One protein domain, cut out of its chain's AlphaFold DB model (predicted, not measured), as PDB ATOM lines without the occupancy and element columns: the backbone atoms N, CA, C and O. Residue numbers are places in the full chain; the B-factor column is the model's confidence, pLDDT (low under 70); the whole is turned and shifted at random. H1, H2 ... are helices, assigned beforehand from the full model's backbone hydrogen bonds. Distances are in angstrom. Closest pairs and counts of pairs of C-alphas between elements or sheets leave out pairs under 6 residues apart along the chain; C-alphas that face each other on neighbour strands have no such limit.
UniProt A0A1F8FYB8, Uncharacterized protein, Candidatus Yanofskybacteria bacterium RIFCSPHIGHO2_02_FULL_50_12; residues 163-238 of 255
ATOM      1  N   SER A 163     144.656 162.207 191.129       84.44
ATOM      2  CA  SER A 163     145.733 162.110 192.121       84.44
ATOM      3  C   SER A 163     146.867 161.194 191.651       84.44
ATOM      4  O   SER A 163     148.032 161.561 191.770       84.44
ATOM      5  N   GLU A 164     146.544 160.056 191.027       88.50
ATOM      6  CA  GLU A 164     147.532 159.110 190.496       88.50
ATOM      7  C   GLU A 164     148.357 159.764 189.376       88.50
ATOM      8  O   GLU A 164     149.584 159.690 189.391       88.50
ATOM      9  N   LYS A 165     147.715 160.517 188.471       88.00
ATOM     10  CA  LYS A 165     148.419 161.295 187.434       88.00
ATOM     11  C   LYS A 165     149.296 162.406 188.011       88.00
ATOM     12  O   LYS A 165     150.358 162.692 187.461       88.00
ATOM     13  N   GLN A 166     148.850 163.084 189.067       83.00
ATOM     14  CA  GLN A 166     149.658 164.114 189.726       83.00
ATOM     15  C   GLN A 166     150.881 163.505 190.410       83.00
ATOM     16  O   GLN A 166     151.975 164.050 190.276       83.00
ATOM     17  N   LEU A 167     150.710 162.361 191.073       82.56
ATOM     18  CA  LEU A 167     151.801 161.620 191.695       82.56
ATOM     19  C   LEU A 167     152.809 161.128 190.648       82.56
ATOM     20  O   LEU A 167     154.010 161.297 190.828       82.56
ATOM     21  N   GLU A 168     152.334 160.595 189.521       83.31
ATOM     22  CA  GLU A 168     153.195 160.163 188.417       83.31
ATOM     23  C   GLU A 168     154.024 161.331 187.855       83.31
ATOM     24  O   GLU A 168     155.237 161.205 187.690       83.31
ATOM     25  N   ARG A 169     153.404 162.500 187.642       82.38
ATOM     26  CA  ARG A 169     154.115 163.718 187.212       82.38
ATOM     27  C   ARG A 169     155.122 164.204 188.251       82.38
ATOM     28  O   ARG A 169     156.214 164.622 187.881       82.38
ATOM     29  N   ALA A 170     154.767 164.167 189.534       79.06
ATOM     30  CA  ALA A 170     155.670 164.555 190.613       79.06
ATOM     31  C   ALA A 170     156.903 163.638 190.658       79.06
ATOM     32  O   ALA A 170     158.024 164.139 190.708       79.06
ATOM     33  N   ASN A 171     156.706 162.323 190.533       80.44
ATOM     34  CA  ASN A 171     157.795 161.349 190.471       80.44
ATOM     35  C   ASN A 171     158.674 161.554 189.230       80.44
ATOM     36  O   ASN A 171     159.896 161.572 189.338       80.44
ATOM     37  N   GLN A 172     158.079 161.779 188.052       81.31
ATOM     38  CA  GLN A 172     158.836 162.084 186.832       81.31
ATOM     39  C   GLN A 172     159.675 163.362 186.981       81.31
ATOM     40  O   GLN A 172     160.847 163.375 186.605       81.31
ATOM     41  N   ASN A 173     159.111 164.422 187.565       80.50
ATOM     42  CA  ASN A 173     159.833 165.671 187.814       80.50
ATOM     43  C   ASN A 173     160.975 165.487 188.822       80.50
ATOM     44  O   ASN A 173     162.063 166.022 188.615       80.50
ATOM     45  N   GLY A 174     160.748 164.714 189.886       79.06
ATOM     46  CA  GLY A 174     161.778 164.380 190.867       79.06
ATOM     47  C   GLY A 174     162.937 163.593 190.249       79.06
ATOM     48  O   GLY A 174     164.097 163.959 190.445       79.06
ATOM     49  N   LEU A 175     162.642 162.605 189.395       80.00
ATOM     50  CA  LEU A 175     163.653 161.856 188.638       80.00
ATOM     51  C   LEU A 175     164.461 162.749 187.684       80.00
ATOM     52  O   LEU A 175     165.680 162.604 187.598       80.00
ATOM     53  N   GLN A 176     163.810 163.684 186.983       79.62
ATOM     54  CA  GLN A 176     164.488 164.647 186.104       79.62
ATOM     55  C   GLN A 176     165.431 165.566 186.885       79.62
ATOM     56  O   GLN A 176     166.553 165.822 186.449       79.62
ATOM     57  N   LEU A 177     164.999 166.037 188.054       81.75
ATOM     58  CA  LEU A 177     165.806 166.894 188.914       81.75
ATOM     59  C   LEU A 177     167.004 166.139 189.498       81.75
ATOM     60  O   LEU A 177     168.122 166.653 189.473       81.75
ATOM     61  N   TRP A 178     166.812 164.891 189.930       80.75
ATOM     62  CA  TRP A 178     167.916 164.046 190.374       80.75
ATOM     63  C   TRP A 178     168.921 163.784 189.238       80.75
ATOM     64  O   TRP A 178     170.127 163.957 189.429       80.75
ATOM     65  N   ALA A 179     168.448 163.479 188.027       80.25
ATOM     66  CA  ALA A 179     169.325 163.299 186.870       80.25
ATOM     67  C   ALA A 179     170.127 164.572 186.532       80.25
ATOM     68  O   ALA A 179     171.319 164.487 186.230       80.25
ATOM     69  N   ALA A 180     169.509 165.752 186.634       79.06
ATOM     70  CA  ALA A 180     170.189 167.029 186.433       79.06
ATOM     71  C   ALA A 180     171.275 167.284 187.497       79.06
ATOM     72  O   ALA A 180     172.366 167.744 187.157       79.06
ATOM     73  N   ILE A 181     171.013 166.945 188.766       83.19
ATOM     74  CA  ILE A 181     171.989 167.049 189.865       83.19
ATOM     75  C   ILE A 181     173.182 166.112 189.626       83.19
ATOM     76  O   ILE A 181     174.332 166.545 189.751       83.19
ATOM     77  N   GLU A 182     172.939 164.855 189.233       80.19
ATOM     78  CA  GLU A 182     174.010 163.904 188.899       80.19
ATOM     79  C   GLU A 182     174.845 164.379 187.700       80.19
ATOM     80  O   GLU A 182     176.078 164.332 187.739       80.19
ATOM     81  N   ALA A 183     174.198 164.893 186.652       78.62
ATOM     82  CA  ALA A 183     174.885 165.424 185.479       78.62
ATOM     83  C   ALA A 183     175.740 166.660 185.809       78.62
ATOM     84  O   ALA A 183     176.878 166.762 185.344       78.62
ATOM     85  N   LEU A 184     175.231 167.574 186.643       79.44
ATOM     86  CA  LEU A 184     175.964 168.762 187.085       79.44
ATOM     87  C   LEU A 184     177.191 168.385 187.925       79.44
ATOM     88  O   LEU A 184     178.274 168.940 187.725       79.44
ATOM     89  N   ARG A 185     177.046 167.410 188.832       79.19
ATOM     90  CA  ARG A 185     178.168 166.869 189.611       79.19
ATOM     91  C   ARG A 185     179.250 166.298 188.693       79.19
ATOM     92  O   ARG A 185     180.413 166.666 188.836       79.19
ATOM     93  N   ALA A 186     178.866 165.464 187.726       77.88
ATOM     94  CA  ALA A 186     179.803 164.875 186.772       77.88
ATOM     95  C   ALA A 186     180.548 165.944 185.953       77.88
ATOM     96  O   ALA A 186     181.761 165.851 185.783       77.88
ATOM     97  N   ALA A 187     179.857 166.996 185.505       73.81
ATOM     98  CA  ALA A 187     180.483 168.094 184.769       73.81
ATOM     99  C   ALA A 187     181.513 168.870 185.618       73.81
ATOM    100  O   ALA A 187     182.581 169.231 185.125       73.81
ATOM    101  N   LEU A 188     181.233 169.097 186.909       74.88
ATOM    102  CA  LEU A 188     182.182 169.727 187.839       74.88
ATOM    103  C   LEU A 188     183.403 168.840 188.138       74.88
ATOM    104  O   LEU A 188     184.491 169.360 188.413       74.88
ATOM    105  N   ASP A 189     183.230 167.516 188.126       74.81
ATOM    106  CA  ASP A 189     184.307 166.532 188.289       74.81
ATOM    107  C   ASP A 189     185.205 166.441 187.050       74.81
ATOM    108  O   ASP A 189     186.429 166.417 187.203       74.81
ATOM    109  N   GLU A 190     184.626 166.468 185.846       75.00
ATOM    110  CA  GLU A 190     185.367 166.484 184.576       75.00
ATOM    111  C   GLU A 190     186.216 167.763 184.427       75.00
ATOM    112  O   GLU A 190     187.396 167.684 184.082       75.00
ATOM    113  N   ASP A 191     185.674 168.936 184.774       67.06
ATOM    114  CA  ASP A 191     186.334 170.244 184.600       67.06
ATOM    115  C   ASP A 191     187.036 170.746 185.891       67.06
ATOM    116  O   ASP A 191     187.116 171.944 186.196       67.06
ATOM    117  N   ARG A 192     187.596 169.815 186.676       65.62
ATOM    118  CA  ARG A 192     188.259 170.065 187.976       65.62
ATOM    119  C   ARG A 192     189.302 171.204 187.988       65.62
ATOM    120  O   ARG A 192     189.397 171.893 189.006       65.62
ATOM    121  N   PRO A 193     190.107 171.445 186.928       64.12
ATOM    122  CA  PRO A 193     191.049 172.566 186.890       64.12
ATOM    123  C   PRO A 193     190.373 173.944 186.849       64.12
ATOM    124  O   PRO A 193     190.936 174.903 187.373       64.12
ATOM    125  N   ARG A 194     189.181 174.037 186.245       63.78
ATOM    126  CA  ARG A 194     188.434 175.284 186.025       63.78
ATOM    127  C   ARG A 194     187.640 175.712 187.263       63.78
ATOM    128  O   ARG A 194     187.484 176.903 187.514       63.78
ATOM    129  N   PHE A 195     187.203 174.747 188.071       63.78
ATOM    130  CA  PHE A 195     186.343 174.947 189.241       63.78
ATOM    131  C   PHE A 195     187.075 174.706 190.574       63.78
ATOM    132  O   PHE A 195     186.600 173.969 191.436       63.78
ATOM    133  N   ARG A 196     188.247 175.332 190.759       67.12
ATOM    134  CA  ARG A 196     189.052 175.243 192.002       67.12
ATOM    135  C   ARG A 196     188.671 176.260 193.084       67.12
ATOM    136  O   ARG A 196     189.328 176.328 194.115       67.12
ATOM    137  N   SER A 197     187.664 177.096 192.837       75.69
ATOM    138  CA  SER A 197     187.265 178.122 193.801       75.69
ATOM    139  C   SER A 197     186.602 177.504 195.040       75.69
ATOM    140  O   SER A 197     185.939 176.470 194.944       75.69
ATOM    141  N   GLN A 198     186.704 178.178 196.188       72.06
ATOM    142  CA  GLN A 198     186.032 177.762 197.428       72.06
ATOM    143  C   GLN A 198     184.502 177.673 197.256       72.06
ATOM    144  O   GLN A 198     183.853 176.798 197.827       72.06
ATOM    145  N   ALA A 199     183.923 178.531 196.405       68.62
ATOM    146  CA  ALA A 199     182.508 178.476 196.041       68.62
ATOM    147  C   ALA A 199     182.159 177.198 195.255       68.62
ATOM    148  O   ALA A 199     181.118 176.590 195.490       68.62
ATOM    149  N   SER A 200     183.044 176.749 194.362       72.62
ATOM    150  CA  SER A 200     182.863 175.511 193.594       72.62
ATOM    151  C   SER A 200     182.927 174.262 194.477       72.62
ATOM    152  O   SER A 200     182.138 173.339 194.284       72.62
ATOM    153  N   GLU A 201     183.813 174.236 195.475       71.94
ATOM    154  CA  GLU A 201     183.852 173.156 196.470       71.94
ATOM    155  C   GLU A 201     182.590 173.112 197.336       71.94
ATOM    156  O   GLU A 201     182.073 172.025 197.600       71.94
ATOM    157  N   ALA A 202     182.060 174.271 197.742       70.56
ATOM    158  CA  ALA A 202     180.798 174.344 198.475       70.56
ATOM    159  C   ALA A 202     179.629 173.807 197.633       70.56
ATOM    160  O   ALA A 202     178.871 172.963 198.108       70.56
ATOM    161  N   ILE A 203     179.526 174.223 196.364       74.31
ATOM    162  CA  ILE A 203     178.513 173.722 195.420       74.31
ATOM    163  C   ILE A 203     178.631 172.201 195.249       74.31
ATOM    164  O   ILE A 203     177.618 171.509 195.318       74.31
ATOM    165  N   ARG A 204     179.848 171.659 195.101       73.38
ATOM    166  CA  ARG A 204     180.066 170.206 195.009       73.38
ATOM    167  C   ARG A 204     179.526 169.479 196.245       73.38
ATOM    168  O   ARG A 204     178.779 168.522 196.083       73.38
ATOM    169  N   ARG A 205     179.824 169.957 197.462       73.88
ATOM    170  CA  ARG A 205     179.300 169.346 198.702       73.88
ATOM    171  C   ARG A 205     177.773 169.384 198.771       73.88
ATOM    172  O   ARG A 205     177.167 168.389 199.152       73.88
ATOM    173  N   TYR A 206     177.140 170.491 198.380       73.81
ATOM    174  CA  TYR A 206     175.674 170.574 198.353       73.81
ATOM    175  C   TYR A 206     175.050 169.608 197.338       73.81
ATOM    176  O   TYR A 206     174.024 169.001 197.634       73.81
ATOM    177  N   LEU A 207     175.684 169.410 196.179       79.12
ATOM    178  CA  LEU A 207     175.238 168.432 195.183       79.12
ATOM    179  C   LEU A 207     175.436 166.988 195.654       79.12
ATOM    180  O   LEU A 207     174.614 166.133 195.346       79.12
ATOM    181  N   GLU A 208     176.493 166.709 196.414       72.31
ATOM    182  CA  GLU A 208     176.718 165.398 197.030       72.31
ATOM    183  C   GLU A 208     175.667 165.069 198.086       72.31
ATOM    184  O   GLU A 208     175.152 163.954 198.098       72.31
ATOM    185  N   ILE A 209     175.302 166.048 198.919       74.50
ATOM    186  CA  ILE A 209     174.204 165.913 199.883       74.50
ATOM    187  C   ILE A 209     172.889 165.681 199.132       74.50
ATOM    188  O   ILE A 209     172.172 164.731 199.432       74.50
ATOM    189  N   ALA A 210     172.596 166.491 198.110       69.94
ATOM    190  CA  ALA A 210     171.366 166.362 197.332       69.94
ATOM    191  C   ALA A 210     171.264 165.009 196.597       69.94
ATOM    192  O   ALA A 210     170.199 164.401 196.589       69.94
ATOM    193  N   ALA A 211     172.370 164.500 196.044       68.94
ATOM    194  CA  ALA A 211     172.427 163.181 195.411       68.94
ATOM    195  C   ALA A 211     172.398 162.015 196.422       68.94
ATOM    196  O   ALA A 211     171.982 160.912 196.076       68.94
ATOM    197  N   GLY A 212     172.848 162.241 197.661       66.06
ATOM    198  CA  GLY A 212     172.869 161.258 198.750       66.06
ATOM    199  C   GLY A 212     171.521 161.047 199.452       66.06
ATOM    200  O   GLY A 212     171.380 160.073 200.191       66.06
ATOM    201  N   HIS A 213     170.520 161.897 199.187       64.75
ATOM    202  CA  HIS A 213     169.150 161.782 199.709       64.75
ATOM    203  C   HIS A 213     168.114 161.460 198.611       64.75
ATOM    204  O   HIS A 213     167.180 162.231 198.410       64.75
ATOM    205  N   PRO A 214     168.225 160.325 197.894       54.31
ATOM    206  CA  PRO A 214     167.340 160.001 196.770       54.31
ATOM    207  C   PRO A 214     165.904 159.627 197.173       54.31
ATOM    208  O   PRO A 214     164.994 159.688 196.349       54.31
ATOM    209  N   LEU A 215     165.684 159.251 198.435       50.50
ATOM    210  CA  LEU A 215     164.409 158.714 198.927       50.50
ATOM    211  C   LEU A 215     163.260 159.741 198.937       50.50
ATOM    212  O   LEU A 215     162.104 159.329 198.884       50.50
ATOM    213  N   ASP A 216     163.559 161.044 198.909       57.31
ATOM    214  CA  ASP A 216     162.541 162.109 198.928       57.31
ATOM    215  C   ASP A 216     162.109 162.583 197.524       57.31
ATOM    216  O   ASP A 216     161.172 163.371 197.397       57.31
ATOM    217  N   TRP A 217     162.743 162.087 196.452       58.22
ATOM    218  CA  TRP A 217     162.551 162.584 195.076       58.22
ATOM    219  C   TRP A 217     161.712 161.661 194.178       58.22
ATOM    220  O   TRP A 217     161.681 161.845 192.962       58.22
ATOM    221  N   GLY A 218     161.000 160.687 194.749       53.91
ATOM    222  CA  GLY A 218     159.973 159.937 194.013       53.91
ATOM    223  C   GLY A 218     160.393 158.598 193.393       53.91
ATOM    224  O   GLY A 218     159.743 158.151 192.448       53.91
ATOM    225  N   GLY A 219     161.417 157.915 193.922       60.25
ATOM    226  CA  GLY A 219     161.688 156.503 193.605       60.25
ATOM    227  C   GLY A 219     163.149 156.159 193.298       60.25
ATOM    228  O   GLY A 219     164.066 156.899 193.635       60.25
ATOM    229  N   SER A 220     163.358 154.980 192.699       62.72
ATOM    230  CA  SER A 220     164.664 154.408 192.326       62.72
ATOM    231  C   SER A 220     165.468 155.282 191.353       62.72
ATOM    232  O   SER A 220     164.900 156.086 190.622       62.72
ATOM    233  N   ARG A 221     166.795 155.094 191.335       69.69
ATOM    234  CA  ARG A 221     167.759 155.892 190.555       69.69
ATOM    235  C   ARG A 221     167.327 156.158 189.106       69.69
ATOM    236  O   ARG A 221     166.943 155.196 188.436       69.69
ATOM    237  N   PRO A 222     167.406 157.414 188.606       70.62
ATOM    238  CA  PRO A 222     167.140 157.715 187.206       70.62
ATOM    239  C   PRO A 222     168.069 156.896 186.312       70.62
ATOM    240  O   PRO A 222     169.233 156.668 186.638       70.62
ATOM    241  N   SER A 223     167.543 156.435 185.179       77.94
ATOM    242  CA  SER A 223     168.313 155.645 184.218       77.94
ATOM    243  C   SER A 223     169.491 156.443 183.659       77.94
ATOM    244  O   SER A 223     169.342 157.640 183.383       77.94
ATOM    245  N   ASP A 224     170.598 155.757 183.373       76.81
ATOM    246  CA  ASP A 224     171.812 156.356 182.804       76.81
ATOM    247  C   ASP A 224     171.537 157.169 181.528       76.81
ATOM    248  O   ASP A 224     172.158 158.205 181.311       76.81
ATOM    249  N   GLU A 225     170.554 156.773 180.714       79.44
ATOM    250  CA  GLU A 225     170.173 157.495 179.493       79.44
ATOM    251  C   GLU A 225     169.668 158.926 179.763       79.44
ATOM    252  O   GLU A 225     170.047 159.866 179.062       79.44
ATOM    253  N   ILE A 226     168.862 159.118 180.814       76.81
ATOM    254  CA  ILE A 226     168.335 160.436 181.211       76.81
ATOM    255  C   ILE A 226     169.475 161.312 181.740       76.81
ATOM    256  O   ILE A 226     169.569 162.490 181.391       76.81
ATOM    257  N   ILE A 227     170.366 160.724 182.542       77.44
ATOM    258  CA  ILE A 227     171.549 161.402 183.081       77.44
ATOM    259  C   ILE A 227     172.472 161.846 181.936       77.44
ATOM    260  O   ILE A 227     172.914 162.995 181.899       77.44
ATOM    261  N   GLU A 228     172.733 160.970 180.964       79.19
ATOM    262  CA  GLU A 228     173.556 161.285 179.794       79.19
ATOM    263  C   GLU A 228     172.943 162.382 178.921       79.19
ATOM    264  O   GLU A 228     173.669 163.233 178.399       79.19
ATOM    265  N   ASN A 229     171.617 162.422 178.783       81.50
ATOM    266  CA  ASN A 229     170.957 163.487 178.035       81.50
ATOM    267  C   ASN A 229     171.187 164.858 178.697       81.50
ATOM    268  O   ASN A 229     171.601 165.807 178.030       81.50
ATOM    269  N   TRP A 230     171.048 164.938 180.025       78.62
ATOM    270  CA  TRP A 230     171.369 166.147 180.789       78.62
ATOM    271  C   TRP A 230     172.847 166.535 180.697       78.62
ATOM    272  O   TRP A 230     173.154 167.713 180.499       78.62
ATOM    273  N   LYS A 231     173.777 165.572 180.768       78.94
ATOM    274  CA  LYS A 231     175.212 165.842 180.563       78.94
ATOM    275  C   LYS A 231     175.475 166.486 179.201       78.94
ATOM    276  O   LYS A 231     176.242 167.447 179.120       78.94
ATOM    277  N   ARG A 232     174.830 166.005 178.128       79.19
ATOM    278  CA  ARG A 232     174.943 166.619 176.790       79.19
ATOM    279  C   ARG A 232     174.418 168.052 176.782       79.19
ATOM    280  O   ARG A 232     175.110 168.928 176.267       79.19
ATOM    281  N   THR A 233     173.250 168.305 177.373       75.38
ATOM    282  CA  THR A 233     172.672 169.655 177.463       75.38
ATOM    283  C   THR A 233     173.595 170.613 178.215       75.38
ATOM    284  O   THR A 233     173.881 171.701 177.716       75.38
ATOM    285  N   PHE A 234     174.140 170.198 179.364       73.19
ATOM    286  CA  PHE A 234     175.093 171.014 180.118       73.19
ATOM    287  C   PHE A 234     176.358 171.318 179.312       73.19
ATOM    288  O   PHE A 234     176.777 172.472 179.254       73.19
ATOM    289  N   ARG A 235     176.934 170.326 178.621       71.44
ATOM    290  CA  ARG A 235     178.115 170.533 177.763       71.44
ATOM    291  C   ARG A 235     177.857 171.516 176.617       71.44
ATOM    292  O   ARG A 235     178.755 172.272 176.262       71.44
ATOM    293  N   GLN A 236     176.653 171.520 176.044       73.56
ATOM    294  CA  GLN A 236     176.271 172.446 174.970       73.56
ATOM    295  C   GLN A 236     176.038 173.878 175.468       73.56
ATOM    296  O   GLN A 236     176.314 174.827 174.741       73.56
ATOM    297  N   GLN A 237     175.536 174.037 176.695       67.19
ATOM    298  CA  GLN A 237     175.244 175.346 177.288       67.19
ATOM    299  C   GLN A 237     176.438 175.964 178.025       67.19
ATOM    300  O   GLN A 237     176.442 177.169 178.284       67.19
ATOM    301  N   MET A 238     177.467 175.178 178.360       62.72
ATOM    302  CA  MET A 238     178.685 175.718 178.955       62.72
ATOM    303  C   MET A 238     179.439 176.592 177.940       62.72
ATOM    304  O   MET A 238     179.743 176.133 176.837       62.72
TER     305      MET A 238
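This is residues 163 to 238 of the 255 residues of an uncharacterized protein of Candidatus Yanofskybacteria bacterium RIFCSPHIGHO2_02_FULL_50_12 (UniProt A0A1F8FYB8). A long helix, H1, runs between two shorter helices, H2 and H3, which pack on opposite sides of its later part, while its beginning reaches past both. H2 folds back on H1 as a hairpin, and the link from H2 passes round H1 to H3. The 76 printed residues, with three named helices and no named strand, are all helix in class and only just compact, close to loose, with a radius of gyration of the C-alphas of 13.7 A and spans of 46 by 24 by 16 A.

H1, residues 163 to 190, begins at C-alpha 163 (145.733, 162.110, 192.121) and is 40.6 A long. H2, residues 198 to 212, measures 21.2 A. H3, residues 224 to 237, measures 20.1 A and ends at C-alpha 237 (175.244, 175.346, 177.288).

H1 touches H2 with residues 178 to 188 alone, closest at the C-alphas of Ile 181 and Leu 207, 6.4 A, at a steep tilt of 40 degrees, opposite ways. H1 touches H3 with residues 176 to 187 alone, closest at the C-alphas of Ala 179 and Ile 227, 4.8 A, at a steep tilt of 59 degrees, the same way. H2 and H3 are apart. In H1, H2 and H3 every O i to N i+4 pair is within hydrogen-bond range.

The C-alphas farthest apart, Ser 163 and Pro 193, are 46.8 A apart. The printed part has no cut; the link H2 to H3 is long. pLDDT is under 70 at residues 191 to 196, 199, 210 to 221 and 237 to 238.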